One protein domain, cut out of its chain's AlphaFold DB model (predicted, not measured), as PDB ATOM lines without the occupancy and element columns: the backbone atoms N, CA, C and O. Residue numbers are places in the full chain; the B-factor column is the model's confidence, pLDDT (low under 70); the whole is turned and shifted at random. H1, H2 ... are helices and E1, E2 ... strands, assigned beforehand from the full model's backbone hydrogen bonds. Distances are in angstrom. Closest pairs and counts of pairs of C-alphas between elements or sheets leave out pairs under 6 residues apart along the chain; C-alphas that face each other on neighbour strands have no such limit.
ATOM      1  N   PRO A   3     181.443 127.446 231.788       98.25
ATOM      2  CA  PRO A   3     182.828 126.973 231.701       98.25
ATOM      3  C   PRO A   3     183.754 127.980 231.016       98.25
ATOM      4  O   PRO A   3     184.791 128.324 231.569       98.25
ATOM      5  N   THR A   4     183.323 128.563 229.891       98.19
ATOM      6  CA  THR A   4     184.117 129.583 229.185       98.19
ATOM      7  C   THR A   4     184.370 130.822 230.054       98.19
ATOM      8  O   THR A   4     185.456 131.400 230.015       98.19
ATOM      9  N   LEU A   5     183.379 131.252 230.848       97.56
ATOM     10  CA  LEU A   5     183.550 132.379 231.769       97.56
ATOM     11  C   LEU A   5     184.543 132.045 232.885       97.56
ATOM     12  O   LEU A   5     185.369 132.890 233.218       97.56
ATOM     13  N   LEU A   6     184.482 130.837 233.446       98.12
ATOM     14  CA  LEU A   6     185.415 130.392 234.481       98.12
ATOM     15  C   LEU A   6     186.843 130.306 233.941       98.12
ATOM     16  O   LEU A   6     187.744 130.872 234.554       98.12
ATOM     17  N   ASP A   7     187.033 129.698 232.768       98.38
ATOM     18  CA  ASP A   7     188.341 129.592 232.116       98.38
ATOM     19  C   ASP A   7     188.959 130.974 231.877       98.38
ATOM     20  O   ASP A   7     190.127 131.205 232.200       98.38
ATOM     21  N   LEU A   8     188.159 131.933 231.394       98.12
ATOM     22  CA  LEU A   8     188.591 133.322 231.249       98.12
ATOM     23  C   LEU A   8     188.995 133.930 232.599       98.12
ATOM     24  O   LEU A   8     190.026 134.595 232.695       98.12
ATOM     25  N   CYS A   9     188.199 133.715 233.647       98.06
ATOM     26  CA  CYS A   9     188.472 134.271 234.969       98.06
ATOM     27  C   CYS A   9     189.751 133.690 235.589       98.06
ATOM     28  O   CYS A   9     190.540 134.451 236.146       98.06
ATOM     29  N   PHE A  10     189.996 132.384 235.450       98.06
ATOM     30  CA  PHE A  10     191.235 131.745 235.904       98.06
ATOM     31  C   PHE A  10     192.446 132.230 235.104       98.06
ATOM     32  O   PHE A  10     193.476 132.573 235.686       98.06
ATOM     33  N   ALA A  11     192.318 132.355 233.779       98.38
ATOM     34  CA  ALA A  11     193.384 132.897 232.941       98.38
ATOM     35  C   ALA A  11     193.755 134.338 233.338       98.38
ATOM     36  O   ALA A  11     194.940 134.666 233.440       98.38
ATOM     37  N   LEU A  12     192.760 135.190 233.611       98.06
ATOM     38  CA  LEU A  12     192.980 136.567 234.058       98.06
ATOM     39  C   LEU A  12     193.606 136.620 235.457       98.06
ATOM     40  O   LEU A  12     194.646 137.258 235.633       98.06
ATOM     41  N   LEU A  13     193.008 135.938 236.435       97.00
ATOM     42  CA  LEU A  13     193.413 136.032 237.835       97.00
ATOM     43  C   LEU A  13     194.758 135.345 238.093       97.00
ATOM     44  O   LEU A  13     195.687 135.968 238.613       97.00
ATOM     45  N   ASP A  14     194.878 134.074 237.716       95.31
ATOM     46  CA  ASP A  14     196.038 133.253 238.055       95.31
ATOM     47  C   ASP A  14     197.163 133.426 237.040       95.31
ATOM     48  O   ASP A  14     198.326 133.558 237.438       95.31
ATOM     49  N   GLY A  15     196.816 133.475 235.752       97.25
ATOM     50  CA  GLY A  15     197.775 133.614 234.657       97.25
ATOM     51  C   GLY A  15     198.319 135.035 234.521       97.25
ATOM     52  O   GLY A  15     199.531 135.237 234.544       97.25
ATOM     53  N   ALA A  16     197.430 136.026 234.406       97.88
ATOM     54  CA  ALA A  16     197.808 137.405 234.083       97.88
ATOM     55  C   ALA A  16     197.882 138.358 235.290       97.88
ATOM     56  O   ALA A  16     198.340 139.488 235.137       97.88
ATOM     57  N   LYS A  17     197.446 137.929 236.484       97.31
ATOM     58  CA  LYS A  17     197.327 138.777 237.689       97.31
ATOM     59  C   LYS A  17     196.399 139.985 237.494       97.31
ATOM     60  O   LYS A  17     196.594 141.037 238.099       97.31
ATOM     61  N   ILE A  18     195.367 139.815 236.670       97.56
ATOM     62  CA  ILE A  18     194.318 140.802 236.409       97.56
ATOM     63  C   ILE A  18     193.052 140.352 237.132       97.56
ATOM     64  O   ILE A  18     192.541 139.262 236.893       97.56
ATOM     65  N   MET A  19     192.526 141.200 238.014       97.62
ATOM     66  CA  MET A  19     191.305 140.892 238.756       97.62
ATOM     67  C   MET A  19     190.073 141.094 237.860       97.62
ATOM     68  O   MET A  19     189.812 142.231 237.453       97.62
ATOM     69  N   PRO A  20     189.297 140.037 237.551       97.06
ATOM     70  CA  PRO A  20     188.044 140.205 236.830       97.06
ATOM     71  C   PRO A  20     187.045 140.940 237.731       97.06
ATOM     72  O   PRO A  20     186.839 140.566 238.884       97.06
ATOM     73  N   TYR A  21     186.440 142.009 237.210       96.38
ATOM     74  CA  TYR A  21     185.577 142.889 238.003       96.38
ATOM     75  C   TYR A  21     184.122 142.859 237.528       96.38
ATOM     76  O   TYR A  21     183.236 142.420 238.265       96.38
ATOM     77  N   TYR A  22     183.880 143.262 236.280       97.50
ATOM     78  CA  TYR A  22     182.551 143.255 235.678       97.50
ATOM     79  C   TYR A  22     182.537 142.542 234.333       97.50
ATOM     80  O   TYR A  22     183.414 142.760 233.499       97.50
ATOM     81  N   PHE A  23     181.474 141.774 234.109       97.69
ATOM     82  CA  PHE A  23     181.018 141.409 232.775       97.69
ATOM     83  C   PHE A  23     179.800 142.255 232.436       97.69
ATOM     84  O   PHE A  23     178.773 142.175 233.108       97.69
ATOM     85  N   TYR A  24     179.920 143.076 231.400       97.25
ATOM     86  CA  TYR A  24     178.809 143.888 230.928       97.25
ATOM     87  C   TYR A  24     177.918 143.072 230.004       97.25
ATOM     88  O   TYR A  24     178.399 142.409 229.083       97.25
ATOM     89  N   MET A  25     176.611 143.158 230.231       96.94
ATOM     90  CA  MET A  25     175.649 142.871 229.179       96.94
ATOM     91  C   MET A  25     175.863 143.863 228.034       96.94
ATOM     92  O   MET A  25     176.180 145.027 228.267       96.94
ATOM     93  N   CYS A  26     175.687 143.404 226.798       95.44
ATOM     94  CA  CYS A  26     175.778 144.283 225.641       95.44
ATOM     95  C   CYS A  26     174.591 145.270 225.627       95.44
ATOM     96  O   CYS A  26     173.436 144.884 225.859       95.44
ATOM     97  N   ASP A  27     174.899 146.546 225.386       92.81
ATOM     98  CA  ASP A  27     173.940 147.651 225.402       92.81
ATOM     99  C   ASP A  27     172.856 147.504 224.324       92.81
ATOM    100  O   ASP A  27     173.057 146.882 223.276       92.81
ATOM    101  N   MET A  28     171.703 148.137 224.569       90.75
ATOM    102  CA  MET A  28     170.574 148.222 223.632       90.75
ATOM    103  C   MET A  28     170.849 149.232 222.510       90.75
ATOM    104  O   MET A  28     170.173 150.252 222.395       90.75
ATOM    105  N   ILE A  29     171.869 148.965 221.699       88.31
ATOM    106  CA  ILE A  29     172.203 149.784 220.532       88.31
ATOM    107  C   ILE A  29     171.686 149.128 219.242       88.31
ATOM    108  O   ILE A  29     171.588 147.900 219.162       88.31
ATOM    109  N   PRO A  30     171.367 149.918 218.204       84.62
ATOM    110  CA  PRO A  30     170.978 149.371 216.911       84.62
ATOM    111  C   PRO A  30     171.981 148.349 216.363       84.62
ATOM    112  O   PRO A  30     173.193 148.531 216.467       84.62
ATOM    113  N   PHE A  31     171.461 147.294 215.731       85.94
ATOM    114  CA  PHE A  31     172.230 146.244 215.051       85.94
ATOM    115  C   PHE A  31     173.143 145.376 215.942       85.94
ATOM    116  O   PHE A  31     173.869 144.544 215.403       85.94
ATOM    117  N   SER A  32     173.094 145.490 217.278       90.69
ATOM    118  CA  SER A  32     173.888 144.643 218.194       90.69
ATOM    119  C   SER A  32     173.123 143.474 218.814       90.69
ATOM    120  O   SER A  32     173.725 142.674 219.528       90.69
ATOM    121  N   GLU A  33     171.818 143.340 218.558       93.19
ATOM    122  CA  GLU A  33     170.952 142.414 219.304       93.19
ATOM    123  C   GLU A  33     171.446 140.958 219.309       93.19
ATOM    124  O   GLU A  33     171.355 140.275 220.324       93.19
ATOM    125  N   HIS A  34     172.042 140.499 218.210       93.31
ATOM    126  CA  HIS A  34     172.579 139.145 218.074       93.31
ATOM    127  C   HIS A  34     173.786 138.844 218.986       93.31
ATOM    128  O   HIS A  34     174.110 137.678 219.192       93.31
ATOM    129  N   TRP A  35     174.443 139.866 219.544       94.81
ATOM    130  CA  TRP A  35     175.500 139.713 220.556       94.81
ATOM    131  C   TRP A  35     174.969 139.729 221.987       94.81
ATOM    132  O   TRP A  35     175.696 139.407 222.929       94.81
ATOM    133  N   ARG A  36     173.724 140.171 222.174       96.19
ATOM    134  CA  ARG A  36     173.125 140.348 223.491       96.19
ATOM    135  C   ARG A  36     172.625 139.008 224.027       96.19
ATOM    136  O   ARG A  36     172.289 138.091 223.285       96.19
ATOM    137  N   VAL A  37     172.550 138.919 225.349       97.00
ATOM    138  CA  VAL A  37     171.919 137.813 226.079       97.00
ATOM    139  C   VAL A  37     170.756 138.366 226.895       97.00
ATOM    140  O   VAL A  37     170.778 139.545 227.254       97.00
ATOM    141  N   SER A  38     169.761 137.534 227.203       98.12
ATOM    142  CA  SER A  38     168.676 137.934 228.104       98.12
ATOM    143  C   SER A  38     169.167 138.120 229.540       98.12
ATOM    144  O   SER A  38     170.156 137.503 229.960       98.12
ATOM    145  N   VAL A  39     168.454 138.930 230.326       98.38
ATOM    146  CA  VAL A  39     168.714 139.094 231.763       98.38
ATOM    147  C   VAL A  39     168.603 137.748 232.481       98.38
ATOM    148  O   VAL A  39     169.477 137.429 233.285       98.38
ATOM    149  N   ALA A  40     167.615 136.911 232.140       98.38
ATOM    150  CA  ALA A  40     167.505 135.550 232.675       98.38
ATOM    151  C   ALA A  40     168.779 134.728 232.420       98.38
ATOM    152  O   ALA A  40     169.346 134.145 233.343       98.38
ATOM    153  N   ARG A  41     169.295 134.741 231.183       98.38
ATOM    154  CA  ARG A  41     170.523 134.009 230.858       98.38
ATOM    155  C   ARG A  41     171.729 134.560 231.618       98.38
ATOM    156  O   ARG A  41     172.596 133.791 232.032       98.38
ATOM    157  N   ALA A  42     171.796 135.874 231.799       98.44
ATOM    158  CA  ALA A  42     172.840 136.514 232.585       98.44
ATOM    159  C   ALA A  42     172.766 136.125 234.074       98.44
ATOM    160  O   ALA A  42     173.801 135.849 234.679       98.44
ATOM    161  N   GLN A  43     171.567 136.038 234.656       98.56
ATOM    162  CA  GLN A  43     171.355 135.542 236.021       98.56
ATOM    163  C   GLN A  43     171.819 134.087 236.164       98.56
ATOM    164  O   GLN A  43     172.600 133.786 237.069       98.56
ATOM    165  N   ASP A  44     171.448 133.215 235.220       98.50
ATOM    166  CA  ASP A  44     171.887 131.814 235.201       98.50
ATOM    167  C   ASP A  44     173.415 131.696 235.135       98.50
ATOM    168  O   ASP A  44     174.018 130.898 235.852       98.50
ATOM    169  N   LEU A  45     174.064 132.499 234.282       98.44
ATOM    170  CA  LEU A  45     175.524 132.523 234.160       98.44
ATOM    171  C   LEU A  45     176.188 133.014 235.446       98.44
ATOM    172  O   LEU A  45     177.146 132.394 235.900       98.44
ATOM    173  N   GLN A  46     175.678 134.093 236.044       98.00
ATOM    174  CA  GLN A  46     176.190 134.605 237.311       98.00
ATOM    175  C   GLN A  46     176.072 133.547 238.410       98.00
ATOM    176  O   GLN A  46     177.034 133.359 239.148       98.00
ATOM    177  N   HIS A  47     174.936 132.853 238.511       98.00
ATOM    178  CA  HIS A  47     174.745 131.779 239.484       98.00
ATOM    179  C   HIS A  47     175.711 130.614 239.236       98.00
ATOM    180  O   HIS A  47     176.357 130.140 240.165       98.00
ATOM    181  N   ALA A  48     175.873 130.202 237.977       98.00
ATOM    182  CA  ALA A  48     176.708 129.064 237.603       98.00
ATOM    183  C   ALA A  48     178.211 129.262 237.872       98.00
ATOM    184  O   ALA A  48     178.926 128.274 238.007       98.00
ATOM    185  N   ILE A  49     178.703 130.505 237.947       97.00
ATOM    186  CA  ILE A  49     180.115 130.787 238.269       97.00
ATOM    187  C   ILE A  49     180.364 131.031 239.766       97.00
ATOM    188  O   ILE A  49     181.518 131.083 240.198       97.00
ATOM    189  N   MET A  50     179.313 131.204 240.574       95.88
ATOM    190  CA  MET A  50     179.461 131.462 242.009       95.88
ATOM    191  C   MET A  50     180.036 130.244 242.740       95.88
ATOM    192  O   MET A  50     179.645 129.109 242.495       95.88
ATOM    193  N   GLY A  51     180.961 130.490 243.671       96.00
ATOM    194  CA  GLY A  51     181.591 129.454 244.502       96.00
ATOM    195  C   GLY A  51     182.874 128.846 243.926       96.00
ATOM    196  O   GLY A  51     183.622 128.228 244.677       96.00
ATOM    197  N   TYR A  52     183.174 129.065 242.643       96.56
ATOM    198  CA  TYR A  52     184.402 128.566 242.008       96.56
ATOM    199  C   TYR A  52     185.619 129.475 242.220       96.56
ATOM    200  O   TYR A  52     186.750 128.997 242.243       96.56
ATOM    201  N   LEU A  53     185.397 130.785 242.370       94.38
ATOM    202  CA  LEU A  53     186.448 131.784 242.572       94.38
ATOM    203  C   LEU A  53     186.433 132.310 244.015       94.38
ATOM    204  O   LEU A  53     185.377 132.318 244.657       94.38
ATOM    205  N   PRO A  54     187.564 132.829 244.532       93.75
ATOM    206  CA  PRO A  54     187.559 133.625 245.754       93.75
ATOM    207  C   PRO A  54     186.538 134.766 245.655       93.75
ATOM    208  O   PRO A  54     186.376 135.373 244.596       93.75
ATOM    209  N   GLY A  55     185.872 135.103 246.762       92.31
ATOM    210  CA  GLY A  55     184.765 136.069 246.741       92.31
ATOM    211  C   GLY A  55     185.138 137.443 246.169       92.31
ATOM    212  O   GLY A  55     184.339 138.049 245.464       92.31
ATOM    213  N   PHE A  56     186.368 137.911 246.406       92.25
ATOM    214  CA  PHE A  56     186.864 139.182 245.860       92.25
ATOM    215  C   PHE A  56     187.168 139.134 244.352       92.25
ATOM    216  O   PHE A  56     187.239 140.181 243.722       92.25
ATOM    217  N   ALA A  57     187.361 137.940 243.787       95.00
ATOM    218  CA  ALA A  57     187.681 137.721 242.379       95.00
ATOM    219  C   ALA A  57     186.520 137.082 241.602       95.00
ATOM    220  O   ALA A  57     186.686 136.705 240.448       95.00
ATOM    221  N   THR A  58     185.346 136.940 242.223       96.62
ATOM    222  CA  THR A  58     184.132 136.514 241.526       96.62
ATOM    223  C   THR A  58     183.547 137.735 240.811       96.62
ATOM    224  O   THR A  58     183.033 138.632 241.489       96.62
ATOM    225  N   PRO A  59     183.618 137.819 239.469       97.19
ATOM    226  CA  PRO A  59     183.115 138.981 238.757       97.19
ATOM    227  C   PRO A  59     181.595 139.058 238.840       97.19
ATOM    228  O   PRO A  59     180.889 138.056 239.006       97.19
ATOM    229  N   ARG A  60     181.092 140.280 238.679       97.69
ATOM    230  CA  ARG A  60     179.658 140.555 238.651       97.69
ATOM    231  C   ARG A  60     179.192 140.770 237.222       97.69
ATOM    232  O   ARG A  60     179.806 141.533 236.478       97.69
ATOM    233  N   ILE A  61     178.091 140.138 236.848       98.38
ATOM    234  CA  ILE A  61     177.412 140.424 235.591       98.38
ATOM    235  C   ILE A  61     176.493 141.625 235.813       98.38
ATOM    236  O   ILE A  61     175.671 141.633 236.739       98.38
ATOM    237  N   VAL A  62     176.672 142.659 234.994       98.25
ATOM    238  CA  VAL A  62     175.986 143.945 235.133       98.25
ATOM    239  C   VAL A  62     175.244 144.349 233.872       98.25
ATOM    240  O   VAL A  62     175.726 144.162 232.757       98.25
ATOM    241  N   CYS A  63     174.077 144.944 234.080       97.50
ATOM    242  CA  CYS A  63     173.292 145.633 233.073       97.50
ATOM    243  C   CYS A  63     173.509 147.144 233.241       97.50
ATOM    244  O   CYS A  63     173.435 147.649 234.367       97.50
ATOM    245  N   ASP A  64     173.802 147.864 232.155       95.56
ATOM    246  CA  ASP A  64     173.769 149.329 232.157       95.56
ATOM    247  C   ASP A  64     172.360 149.784 231.771       95.56
ATOM    248  O   ASP A  64     171.966 149.780 230.604       95.56
ATOM    249  N   VAL A  65     171.552 150.074 232.788       94.75
ATOM    250  CA  VAL A  65     170.134 150.373 232.607       94.75
ATOM    251  C   VAL A  65     169.983 151.847 232.226       94.75
ATOM    252  O   VAL A  65     170.477 152.712 232.964       94.75
ATOM    253  N   PRO A  66     169.272 152.176 231.129       89.94
ATOM    254  CA  PRO A  66     169.052 153.559 230.724       89.94
ATOM    255  C   PRO A  66     168.564 154.431 231.886       89.94
ATOM    256  O   PRO A  66     167.629 154.078 232.600       89.94
ATOM    257  N   PHE A  67     169.225 155.574 232.091       88.50
ATOM    258  CA  PHE A  67     168.949 156.561 233.148       88.50
ATOM    259  C   PHE A  67     169.157 156.106 234.604       88.50
ATOM    260  O   PHE A  67     169.166 156.966 235.490       88.50
ATOM    261  N   VAL A  68     169.360 154.814 234.874       92.50
ATOM    262  CA  VAL A  68     169.624 154.253 236.217       92.50
ATOM    263  C   VAL A  68     171.109 153.945 236.416       92.50
ATOM    264  O   VAL A  68     171.624 154.082 237.524       92.50
ATOM    265  N   GLY A  69     171.809 153.560 235.350       92.12
ATOM    266  CA  GLY A  69     173.213 153.178 235.369       92.12
ATOM    267  C   GLY A  69     173.434 151.692 235.660       92.12
ATOM    268  O   GLY A  69     172.557 150.847 235.489       92.12
ATOM    269  N   LYS A  70     174.641 151.374 236.130       95.19
ATOM    270  CA  LYS A  70     175.139 149.999 236.266       95.19
ATOM    271  C   LYS A  70     174.484 149.289 237.445       95.19
ATOM    272  O   LYS A  70     174.624 149.711 238.599       95.19
ATOM    273  N   ARG A  71     173.800 148.185 237.158       96.62
ATOM    274  CA  ARG A  71     173.105 147.338 238.130       96.62
ATOM    275  C   ARG A  71     173.505 145.891 237.959       96.62
ATOM    276  O   ARG A  71     173.773 145.442 236.850       96.62
ATOM    277  N   TRP A  72     173.565 145.149 239.060       97.50
ATOM    278  CA  TRP A  72     173.757 143.704 238.946       97.50
ATOM    279  C   TRP A  72     172.473 143.100 238.401       97.50
ATOM    280  O   TRP A  72     171.384 143.535 238.767       97.50
ATOM    281  N   VAL A  73     172.597 142.056 237.591       97.88
ATOM    282  CA  VAL A  73     171.450 141.439 236.905       97.88
ATOM    283  C   VAL A  73     170.365 140.881 237.840       97.88
ATOM    284  O   VAL A  73     169.259 140.601 237.398       97.88
ATOM    285  N   HIS A  74     170.648 140.754 239.138       97.00
ATOM    286  CA  HIS A  74     169.703 140.308 240.170       97.00
ATOM    287  C   HIS A  74     168.992 141.449 240.924       97.00
ATOM    288  O   HIS A  74     168.173 141.170 241.789       97.00
ATOM    289  N   GLN A  75     169.314 142.717 240.650       96.38
ATOM    290  CA  GLN A  75     168.751 143.888 241.349       96.38
ATOM    291  C   GLN A  75     167.580 144.542 240.598       96.38
ATOM    292  O   GLN A  75     167.334 145.737 240.758       96.38
ATOM    293  N   LEU A  76     166.903 143.781 239.739       96.56
ATOM    294  CA  LEU A  76     165.693 144.233 239.057       96.56
ATOM    295  C   LEU A  76     164.499 144.269 240.019       96.56
ATOM    296  O   LEU A  76     164.474 143.529 241.001       96.56
ATOM    297  N   GLU A  77     163.517 145.112 239.713       96.88
ATOM    298  CA  GLU A  77     162.262 145.238 240.464       96.88
ATOM    299  C   GLU A  77     161.250 144.174 240.016       96.88
ATOM    300  O   GLU A  77     160.699 143.442 240.834       96.88
ATOM    301  N   ALA A  78     161.032 144.049 238.703       97.69
ATOM    302  CA  ALA A  78     160.150 143.041 238.124       97.69
ATOM    303  C   ALA A  78     160.642 142.573 236.750       97.69
ATOM    304  O   ALA A  78     161.458 143.228 236.096       97.69
ATOM    305  N   TYR A  79     160.140 141.415 236.316       98.25
ATOM    306  CA  TYR A  79     160.523 140.797 235.051       98.25
ATOM    307  C   TYR A  79     159.332 140.106 234.385       98.25
ATOM    308  O   TYR A  79     158.873 139.054 234.835       98.25
ATOM    309  N   ASP A  80     158.875 140.681 233.278       98.06
ATOM    310  CA  ASP A  80     158.012 140.013 232.313       98.06
ATOM    311  C   ASP A  80     158.874 139.163 231.371       98.06
ATOM    312  O   ASP A  80     159.523 139.669 230.455       98.06
ATOM    313  N   ARG A  81     158.902 137.850 231.615       97.25
ATOM    314  CA  ARG A  81     159.688 136.905 230.808       97.25
ATOM    315  C   ARG A  81     159.044 136.541 229.473       97.25
ATOM    316  O   ARG A  81     159.733 135.982 228.627       97.25
ATOM    317  N   GLU A  82     157.756 136.815 229.289       97.94
ATOM    318  CA  GLU A  82     157.091 136.555 228.014       97.94
ATOM    319  C   GLU A  82     157.485 137.626 226.999       97.94
ATOM    320  O   GLU A  82     157.930 137.292 225.902       97.94
ATOM    321  N   HIS A  83     157.428 138.898 227.399       97.44
ATOM    322  CA  HIS A  83     157.792 140.026 226.536       97.44
ATOM    323  C   HIS A  83     159.260 140.450 226.657       97.44
ATOM    324  O   HIS A  83     159.724 141.260 225.856       97.44
ATOM    325  N   GLY A  84     160.005 139.908 227.625       97.56
ATOM    326  CA  GLY A  84     161.420 140.226 227.822       97.56
ATOM    327  C   GLY A  84     161.655 141.600 228.433       97.56
ATOM    328  O   GLY A  84     162.641 142.249 228.095       97.56
ATOM    329  N   ILE A  85     160.747 142.076 229.285       97.75
ATOM    330  CA  ILE A  85     160.797 143.428 229.848       97.75
ATOM    331  C   ILE A  85     161.179 143.332 231.320       97.75
ATOM    332  O   ILE A  85     160.463 142.749 232.133       97.75
ATOM    333  N   THR A  86     162.316 143.927 231.671       98.19
ATOM    334  CA  THR A  86     162.735 144.094 233.069       98.19
ATOM    335  C   THR A  86     162.532 145.532 233.507       98.19
ATOM    336  O   THR A  86     162.866 146.452 232.763       98.19
ATOM    337  N   SER A  87     162.015 145.729 234.717       97.75
ATOM    338  CA  SER A  87     161.858 147.046 235.328       97.75
ATOM    339  C   SER A  87     162.881 147.264 236.441       97.75
ATOM    340  O   SER A  87     163.238 146.349 237.186       97.75
ATOM    341  N   TRP A  88     163.368 148.498 236.547       97.44
ATOM    342  CA  TRP A  88     164.443 148.885 237.457       97.44
ATOM    343  C   TRP A  88     164.124 150.217 238.123       97.44
ATOM    344  O   TRP A  88     163.620 151.129 237.473       97.44
ATOM    345  N   THR A  89     164.470 150.365 239.397       94.88
ATOM    346  CA  THR A  89     164.257 151.601 240.158       94.88
ATOM    347  C   THR A  89     165.582 152.238 240.574       94.88
ATOM    348  O   THR A  89     166.656 151.618 240.587       94.88
ATOM    349  N   LYS A  90     165.528 153.530 240.904       92.88
ATOM    350  CA  LYS A  90     166.660 154.237 241.503       92.88
ATOM    351  C   LYS A  90     166.591 154.136 243.019       92.88
ATOM    352  O   LYS A  90     165.552 154.348 243.627       92.88
ATOM    353  N   ASN A  91     167.750 153.936 243.635       89.94
ATOM    354  CA  ASN A  91     167.938 154.055 245.081       89.94
ATOM    355  C   ASN A  91     168.583 155.396 245.484       89.94
ATOM    356  O   ASN A  91     169.025 155.556 246.619       89.94
ATOM    357  N   TYR A  92     168.690 156.345 244.550       87.88
ATOM    358  CA  TYR A  92     169.292 157.660 244.756       87.88
ATOM    359  C   TYR A  92     168.605 158.714 243.881       87.88
ATOM    360  O   TYR A  92     167.949 158.386 242.896       87.88
ATOM    361  N   ARG A  93     168.789 159.991 244.229       85.19
ATOM    362  CA  ARG A  93     168.349 161.136 243.421       85.19
ATOM    363  C   ARG A  93     169.556 161.837 242.819       85.19
ATOM    364  O   ARG A  93     170.563 162.028 243.502       85.19
ATOM    365  N   THR A  94     169.448 162.251 241.565       85.06
ATOM    366  CA  THR A  94     170.384 163.215 240.974       85.06
ATOM    367  C   THR A  94     170.049 164.642 241.424       85.06
ATOM    368  O   THR A  94     168.997 164.897 242.015       85.06
ATOM    369  N   SER A  95     170.937 165.604 241.146       83.69
ATOM    370  CA  SER A  95     170.724 167.021 241.487       83.69
ATOM    371  C   SER A  95     169.445 167.603 240.873       83.69
ATOM    372  O   SER A  95     168.800 168.441 241.499       83.69
ATOM    373  N   ILE A  96     169.052 167.118 239.693       85.69
ATOM    374  CA  ILE A  96     167.846 167.547 238.971       85.69
ATOM    375  C   ILE A  96     166.556 166.876 239.476       85.69
ATOM    376  O   ILE A  96     165.471 167.393 239.248       85.69
ATOM    377  N   GLU A  97     166.655 165.769 240.215       87.81
ATOM    378  CA  GLU A  97     165.509 164.990 240.722       87.81
ATOM    379  C   GLU A  97     165.157 165.335 242.178       87.81
ATOM    380  O   GLU A  97     164.348 164.661 242.815       87.81
ATOM    381  N   ARG A  98     165.773 166.377 242.755       83.50
ATOM    382  CA  ARG A  98     165.670 166.674 244.193       83.50
ATOM    383  C   ARG A  98     164.226 166.852 244.668       83.50
ATOM    384  O   ARG A  98     163.896 166.405 245.768       83.50
ATOM    385  N   THR A  99     163.399 167.491 243.845       89.38
ATOM    386  CA  THR A  99     161.991 167.804 244.121       89.38
ATOM    387  C   THR A  99     161.012 166.829 243.471       89.38
ATOM    388  O   THR A  99     159.813 167.008 243.647       89.38
ATOM    389  N   ASP A 100     161.491 165.824 242.732       89.06
ATOM    390  CA  ASP A 100     160.635 164.830 242.085       89.06
ATOM    391  C   ASP A 100     160.202 163.774 243.126       89.06
ATOM    392  O   ASP A 100     161.050 163.025 243.636       89.06
ATOM    393  N   PRO A 101     158.905 163.723 243.502       87.88
ATOM    394  CA  PRO A 101     158.416 162.774 244.496       87.88
ATOM    395  C   PRO A 101     158.484 161.324 244.000       87.88
ATOM    396  O   PRO A 101     158.619 160.420 244.821       87.88
ATOM    397  N   GLU A 102     158.466 161.105 242.684       89.25
ATOM    398  CA  GLU A 102     158.455 159.781 242.058       89.25
ATOM    399  C   GLU A 102     159.855 159.293 241.672       89.25
ATOM    400  O   GLU A 102     160.007 158.177 241.183       89.25
ATOM    401  N   ALA A 103     160.907 160.084 241.912       86.94
ATOM    402  CA  ALA A 103     162.269 159.768 241.468       86.94
ATOM    403  C   ALA A 103     162.775 158.376 241.895       86.94
ATOM    404  O   ALA A 103     163.600 157.784 241.204       86.94
ATOM    405  N   LEU A 104     162.306 157.866 243.040       89.00
ATOM    406  CA  LEU A 104     162.713 156.565 243.585       89.00
ATOM    407  C   LEU A 104     161.751 155.424 243.227       89.00
ATOM    408  O   LEU A 104     162.126 154.263 243.336       89.00
ATOM    409  N   THR A 105     160.523 155.739 242.816       91.38
ATOM    410  CA  THR A 105     159.485 154.748 242.485       91.38
ATOM    411  C   THR A 105     159.298 154.584 240.982       91.38
ATOM    412  O   THR A 105     158.722 153.592 240.546       91.38
ATOM    413  N   ARG A 106     159.783 155.538 240.178       92.94
ATOM    414  CA  ARG A 106     159.778 155.449 238.719       92.94
ATOM    415  C   ARG A 106     160.567 154.225 238.271       92.94
ATOM    416  O   ARG A 106     161.723 154.038 238.659       92.94
ATOM    417  N   THR A 107     159.939 153.434 237.414       94.50
ATOM    418  CA  THR A 107     160.555 152.276 236.779       94.50
ATOM    419  C   THR A 107     161.178 152.661 235.445       94.50
ATOM    420  O   THR A 107     160.616 153.440 234.677       94.50
ATOM    421  N   TYR A 108     162.336 152.080 235.168       95.44
ATOM    422  CA  TYR A 108     163.052 152.183 233.906       95.44
ATOM    423  C   TYR A 108     163.154 150.793 233.300       95.44
ATOM    424  O   TYR A 108     163.423 149.833 234.020       95.44
ATOM    425  N   GLU A 109     162.923 150.687 231.998       96.12
ATOM    426  CA  GLU A 109     162.822 149.402 231.316       96.12
ATOM    427  C   GLU A 109     164.129 149.025 230.611       96.12
ATOM    428  O   GLU A 109     164.849 149.873 230.076       96.12
ATOM    429  N   TYR A 110     164.418 147.726 230.598       96.56
ATOM    430  CA  TYR A 110     165.430 147.114 229.745       96.56
ATOM    431  C   TYR A 110     164.821 145.896 229.049       96.56
ATOM    432  O   TYR A 110     164.139 145.089 229.686       96.56
ATOM    433  N   PHE A 111     165.087 145.777 227.748       96.00
ATOM    434  CA  PHE A 111     164.447 144.818 226.852       96.00
ATOM    435  C   PHE A 111     165.415 143.717 226.451       96.00
ATOM    436  O   PHE A 111     166.477 144.003 225.896       96.00
ATOM    437  N   ASP A 112     165.054 142.466 226.683       97.38
ATOM    438  CA  ASP A 112     165.809 141.312 226.211       97.38
ATOM    439  C   ASP A 112     165.806 141.199 224.677       97.38
ATOM    440  O   ASP A 112     164.935 141.753 224.005       97.38
ATOM    441  N   PRO A 113     166.766 140.461 224.093       96.44
ATOM    442  CA  PRO A 113     166.766 140.182 222.660       96.44
ATOM    443  C   PRO A 113     165.519 139.392 222.250       96.44
ATOM    444  O   PRO A 113     165.234 138.345 222.841       96.44
ATOM    445  N   ILE A 114     164.815 139.828 221.203       95.38
ATOM    446  CA  ILE A 114     163.521 139.260 220.793       95.38
ATOM    447  C   ILE A 114     163.660 137.770 220.470       95.38
ATOM    448  O   ILE A 114     162.820 136.962 220.853       95.38
ATOM    449  N   HIS A 115     164.765 137.372 219.836       94.88
ATOM    450  CA  HIS A 115     165.026 135.971 219.485       94.88
ATOM    451  C   HIS A 115     165.166 135.025 220.696       94.88
ATOM    452  O   HIS A 115     165.135 133.808 220.521       94.88
ATOM    453  N   THR A 116     165.338 135.558 221.910       96.62
ATOM    454  CA  THR A 116     165.413 134.765 223.151       96.62
ATOM    455  C   THR A 116     164.054 134.553 223.816       96.62
ATOM    456  O   THR A 116     163.952 133.759 224.752       96.62
ATOM    457  N   LEU A 117     163.014 135.245 223.344       97.75
ATOM    458  CA  LEU A 117     161.680 135.206 223.932       97.75
ATOM    459  C   LEU A 117     160.902 133.957 223.495       97.75
ATOM    460  O   LEU A 117     161.163 133.406 222.418       97.75
ATOM    461  N   PRO A 118     159.893 133.529 224.276       97.88
ATOM    462  CA  PRO A 118     158.904 132.563 223.816       97.88
ATOM    463  C   PRO A 118     158.207 133.024 222.530       97.88
ATOM    464  O   PRO A 118     158.120 134.220 222.246       97.88
ATOM    465  N   GLN A 119     157.634 132.078 221.781       97.94
ATOM    466  CA  GLN A 119     156.948 132.369 220.516       97.94
ATOM    467  C   GLN A 119     155.863 133.450 220.667       97.94
ATOM    468  O   GLN A 119     155.784 134.348 219.833       97.94
ATOM    469  N   ALA A 120     155.094 133.412 221.762       97.88
ATOM    470  CA  ALA A 120     154.077 134.417 222.072       97.88
ATOM    471  C   ALA A 120     154.664 135.837 222.154       97.88
ATOM    472  O   ALA A 120     154.154 136.749 221.506       97.88
ATOM    473  N   GLY A 121     155.783 136.009 222.864       97.25
ATOM    474  CA  GLY A 121     156.482 137.290 222.961       97.25
ATOM    475  C   GLY A 121     157.064 137.754 221.630       97.25
ATOM    476  O   GLY A 121     156.929 138.921 221.265       97.25
ATOM    477  N   GLN A 122     157.663 136.842 220.858       96.88
ATOM    478  CA  GLN A 122     158.170 137.167 219.520       96.88
ATOM    479  C   GLN A 122     157.056 137.665 218.597       96.88
ATOM    480  O   GLN A 122     157.241 138.639 217.866       96.88
ATOM    481  N   ASP A 123     155.899 137.008 218.619       96.75
ATOM    482  CA  ASP A 123     154.760 137.387 217.787       96.75
ATOM    483  C   ASP A 123     154.108 138.684 218.263       96.75
ATOM    484  O   ASP A 123     153.699 139.494 217.430       96.75
ATOM    485  N   TRP A 124     154.092 138.929 219.575       96.12
ATOM    486  CA  TRP A 124     153.679 140.207 220.138       96.12
ATOM    487  C   TRP A 124     154.559 141.349 219.613       96.12
ATOM    488  O   TRP A 124     154.036 142.309 219.047       96.12
ATOM    489  N   TRP A 125     155.888 141.225 219.683       94.31
ATOM    490  CA  TRP A 125     156.795 142.269 219.189       94.31
ATOM    491  C   TRP A 125     156.688 142.489 217.679       94.31
ATOM    492  O   TRP A 125     156.692 143.637 217.241       94.31
ATOM    493  N   LYS A 126     156.496 141.440 216.868       92.25
ATOM    494  CA  LYS A 126     156.247 141.604 215.419       92.25
ATOM    495  C   LYS A 126     155.018 142.468 215.121       92.25
ATOM    496  O   LYS A 126     154.989 143.143 214.098       92.25
ATOM    497  N   GLN A 127     154.007 142.424 215.986       92.81
ATOM    498  CA  GLN A 127     152.762 143.176 215.819       92.81
ATOM    499  C   GLN A 127     152.849 144.600 216.388       92.81
ATOM    500  O   GLN A 127     152.179 145.492 215.873       92.81
ATOM    501  N   HIS A 128     153.670 144.822 217.421       90.00
ATOM    502  CA  HIS A 128     153.659 146.061 218.210       90.00
ATOM    503  C   HIS A 128     154.917 146.930 218.066       90.00
ATOM    504  O   HIS A 128     154.868 148.105 218.415       90.00
ATOM    505  N   ALA A 129     156.032 146.402 217.548       80.06
ATOM    506  CA  ALA A 129     157.297 147.139 217.495       80.06
ATOM    507  C   ALA A 129     157.259 148.360 216.556       80.06
ATOM    508  O   ALA A 129     158.018 149.301 216.755       80.06
ATOM    509  N   GLY A 130     156.377 148.390 215.551       78.56
ATOM    510  CA  GLY A 130     156.406 149.426 214.511       78.56
ATOM    511  C   GLY A 130     157.672 149.350 213.642       78.56
ATOM    512  O   GLY A 130     158.410 148.366 213.681       78.56
ATOM    513  N   ASP A 131     157.938 150.380 212.832       78.06
ATOM    514  CA  ASP A 131     159.111 150.424 211.938       78.06
ATOM    515  C   ASP A 131     160.367 150.965 212.654       78.06
ATOM    516  O   ASP A 131     160.907 152.031 212.347       78.06
ATOM    517  N   VAL A 132     160.820 150.226 213.673       73.81
ATOM    518  CA  VAL A 132     162.010 150.581 214.472       73.81
ATOM    519  C   VAL A 132     163.285 150.560 213.628       73.81
ATOM    520  O   VAL A 132     164.241 151.272 213.929       73.81
ATOM    521  N   LEU A 133     163.306 149.749 212.565       68.81
ATOM    522  CA  LEU A 133     164.436 149.627 211.647       68.81
ATOM    523  C   LEU A 133     164.648 150.915 210.854       68.81
ATOM    524  O   LEU A 133     165.772 151.413 210.834       68.81
ATOM    525  N   ALA A 134     163.592 151.496 210.276       75.19
ATOM    526  CA  ALA A 134     163.704 152.770 209.570       75.19
ATOM    527  C   ALA A 134     164.231 153.886 210.488       75.19
ATOM    528  O   ALA A 134     165.168 154.602 210.126       75.19
ATOM    529  N   TRP A 135     163.697 153.977 211.711       78.62
ATOM    530  CA  TRP A 135     164.183 154.928 212.716       78.62
ATOM    531  C   TRP A 135     165.656 154.685 213.079       78.62
ATOM    532  O   TRP A 135     166.457 155.622 213.120       78.62
ATOM    533  N   ALA A 136     166.040 153.429 213.313       75.50
ATOM    534  CA  ALA A 136     167.401 153.064 213.684       75.50
ATOM    535  C   ALA A 136     168.408 153.352 212.559       75.50
ATOM    536  O   ALA A 136     169.516 153.825 212.825       75.50
ATOM    537  N   GLU A 137     168.037 153.103 211.302       80.75
ATOM    538  CA  GLU A 137     168.848 153.451 210.135       80.75
ATOM    539  C   GLU A 137     169.035 154.963 209.995       80.75
ATOM    540  O   GLU A 137     170.142 155.424 209.704       80.75
ATOM    541  N   GLU A 138     167.975 155.743 210.209       83.19
ATOM    542  CA  GLU A 138     168.033 157.203 210.172       83.19
ATOM    543  C   GLU A 138     168.927 157.754 211.290       83.19
ATOM    544  O   GLU A 138     169.846 158.537 211.024       83.19
ATOM    545  N   ALA A 139     168.757 157.263 212.520       80.81
ATOM    546  CA  ALA A 139     169.604 157.617 213.656       80.81
ATOM    547  C   ALA A 139     171.078 157.235 213.418       80.81
ATOM    548  O   ALA A 139     171.984 158.024 213.700       80.81
ATOM    549  N   ALA A 140     171.340 156.058 212.840       80.38
ATOM    550  CA  ALA A 140     172.690 155.624 212.495       80.38
ATOM    551  C   ALA A 140     173.328 156.513 211.412       80.38
ATOM    552  O   ALA A 140     174.507 156.858 211.522       80.38
ATOM    553  N   LYS A 141     172.568 156.925 210.385       83.75
ATOM    554  CA  LYS A 141     173.036 157.886 209.368       83.75
ATOM    555  C   LYS A 141     173.374 159.237 210.001       83.75
ATOM    556  O   LYS A 141     174.457 159.763 209.742       83.75
ATOM    557  N   ALA A 142     172.499 159.757 210.863       83.62
ATOM    558  CA  ALA A 142     172.719 161.016 211.571       83.62
ATOM    559  C   ALA A 142     173.966 160.960 212.472       83.62
ATOM    560  O   ALA A 142     174.796 161.869 212.440       83.62
ATOM    561  N   SER A 143     174.155 159.862 213.212       82.38
ATOM    562  CA  SER A 143     175.339 159.659 214.052       82.38
ATOM    563  C   SER A 143     176.632 159.587 213.234       82.38
ATOM    564  O   SER A 143     177.617 160.227 213.603       82.38
ATOM    565  N   ARG A 144     176.635 158.880 212.092       83.88
ATOM    566  CA  ARG A 144     177.797 158.841 211.183       83.88
ATOM    567  C   ARG A 144     178.128 160.231 210.642       83.88
ATOM    568  O   ARG A 144     179.289 160.620 210.669       83.88
ATOM    569  N   ALA A 145     177.122 160.991 210.207       86.94
ATOM    570  CA  ALA A 145     177.319 162.358 209.728       86.94
ATOM    571  C   ALA A 145     177.908 163.271 210.818       86.94
ATOM    572  O   ALA A 145     178.857 164.008 210.554       86.94
ATOM    573  N   ALA A 146     177.406 163.179 212.054       83.19
ATOM    574  CA  ALA A 146     177.944 163.923 213.192       83.19
ATOM    575  C   ALA A 146     179.402 163.540 213.505       83.19
ATOM    576  O   ALA A 146     180.230 164.421 213.734       83.19
ATOM    577  N   ALA A 147     179.738 162.247 213.463       82.88
ATOM    578  CA  ALA A 147     181.103 161.773 213.684       82.88
ATOM    579  C   ALA A 147     182.077 162.262 212.595       82.88
ATOM    580  O   ALA A 147     183.198 162.656 212.910       82.88
ATOM    581  N   GLU A 148     181.657 162.284 211.325       84.81
ATOM    582  CA  GLU A 148     182.467 162.842 210.232       84.81
ATOM    583  C   GLU A 148     182.679 164.355 210.385       84.81
ATOM    584  O   GLU A 148     183.798 164.840 210.216       84.81
ATOM    585  N   LEU A 149     181.650 165.106 210.793       81.56
ATOM    586  CA  LEU A 149     181.782 166.535 211.102       81.56
ATOM    587  C   LEU A 149     182.743 166.785 212.274       81.56
ATOM    588  O   LEU A 149     183.522 167.735 212.240       81.56
ATOM    589  N   GLN A 150     182.739 165.915 213.288       75.44
ATOM    590  CA  GLN A 150     183.631 166.030 214.441       75.44
ATOM    591  C   GLN A 150     185.107 165.801 214.073       75.44
ATOM    592  O   GLN A 150     185.979 166.440 214.656       75.44
ATOM    593  N   LYS A 151     185.400 164.957 213.073       76.50
ATOM    594  CA  LYS A 151     186.765 164.778 212.538       76.50
ATOM    595  C   LYS A 151     187.294 166.024 211.822       76.50
ATOM    596  O   LYS A 151     188.505 166.202 211.739       76.50
ATOM    597  N   ALA A 152     186.402 166.869 211.301       69.44
ATOM    598  CA  ALA A 152     186.754 168.100 210.597       69.44
ATOM    599  C   ALA A 152     186.966 169.303 211.536       69.44
ATOM    600  O   ALA A 152     187.390 170.365 211.075       69.44
ATOM    601  N   LEU A 153     186.694 169.161 212.840       64.38
ATOM    602  CA  LEU A 153     186.986 170.204 213.818       64.38
ATOM    603  C   LEU A 153     188.502 170.252 214.074       64.38
ATOM    604  O   LEU A 153     189.074 169.245 214.500       64.38
TER     605      LEU A 153
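This is residues 3 to 153 of the 158 residues of the protein "Lysine 2,3-aminomutase" of Nocardioidaceae bacterium (UniProt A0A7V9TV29). Two small three-stranded sheets meet where the end of E2 comes near E5 and E6; helix H2 covers one face of the first sheet, E1 E2 E3, and its first residue, Val 39, reaches the second, E4 E5 E6. H1 lies near the last residue of H2, while beyond E6 the chain continues through H3 into H4, whose residues 141 to 151 stick out as a free arm, as do residues 95 to 101 of the long loop between E5 and E6. The 151 printed residues hold four named helices and six named strands, in the order H1 E1 H2 E2 E3 E4 E5 E6 H3 H4; the first sheet is mixed, the second antiparallel, and the class is mixed, helices and strands. The whole is loose, with a radius of gyration of the C-alphas of 18.7 A, and spans 46 by 43 by 43 A.

H1, residues 3 to 15, and H2, residues 39 to 49, are close but not clearly touching: their closest C-alphas, of Leu 6 and Ile 49, are 6.5 A apart, at a steep tilt of 53 degrees, the same way. E1, residues 22 to 24, is parallel to E2, residues 60 to 65, with N 23 and O 60 2.9 A apart; E1, H2 and E2 form a strand-helix-strand unit, two parallel neighbour strands with a helix between, its crossover right-handed. E2 and E3, residues 69 to 72, form an antiparallel hairpin, with N 63 and O 71 2.8 A apart. H2 is on this sheet at a height of 9.2 A, over E2, and runs along the strands, at 1 degree to E2 on the local plane; the closest C-alphas of H2 and E2, of Gln 46 and Ile 61, are 6.2 A apart. E4, residues 78 to 80, E5, residues 85 to 88, and E6, residues 108 to 111, form a meander, each strand the antiparallel neighbour of the one before, with N 80 and O 85 2.8 A apart and N 108 and O 88 2.8 A apart. The closest C-alphas of E2 and E6, of Val 65 and Tyr 110, are 6.4 A apart. H3, residues 119 to 128, and H4, residues 132 to 151, are apart, and neither is on a sheet. In H1, H2, H3 and H4 every O i to N i+4 pair is within hydrogen-bond range.

H1 begins at C-alpha 3, (182.828, 126.973, 231.701), and measures 16.6 A. H2 measures 15.5 A, E2 15.0 A and H3 14.3 A. H4, 28.6 A long, ends at C-alpha 151, (186.765, 164.778, 212.538).

The C-alphas farthest apart, of Gly 51 and Ala 152, are 51.7 A apart. The printed part has no cut. The links E1 to H2 and E5 to E6 are long. Residues 133, 152 and 153 have pLDDT under 70.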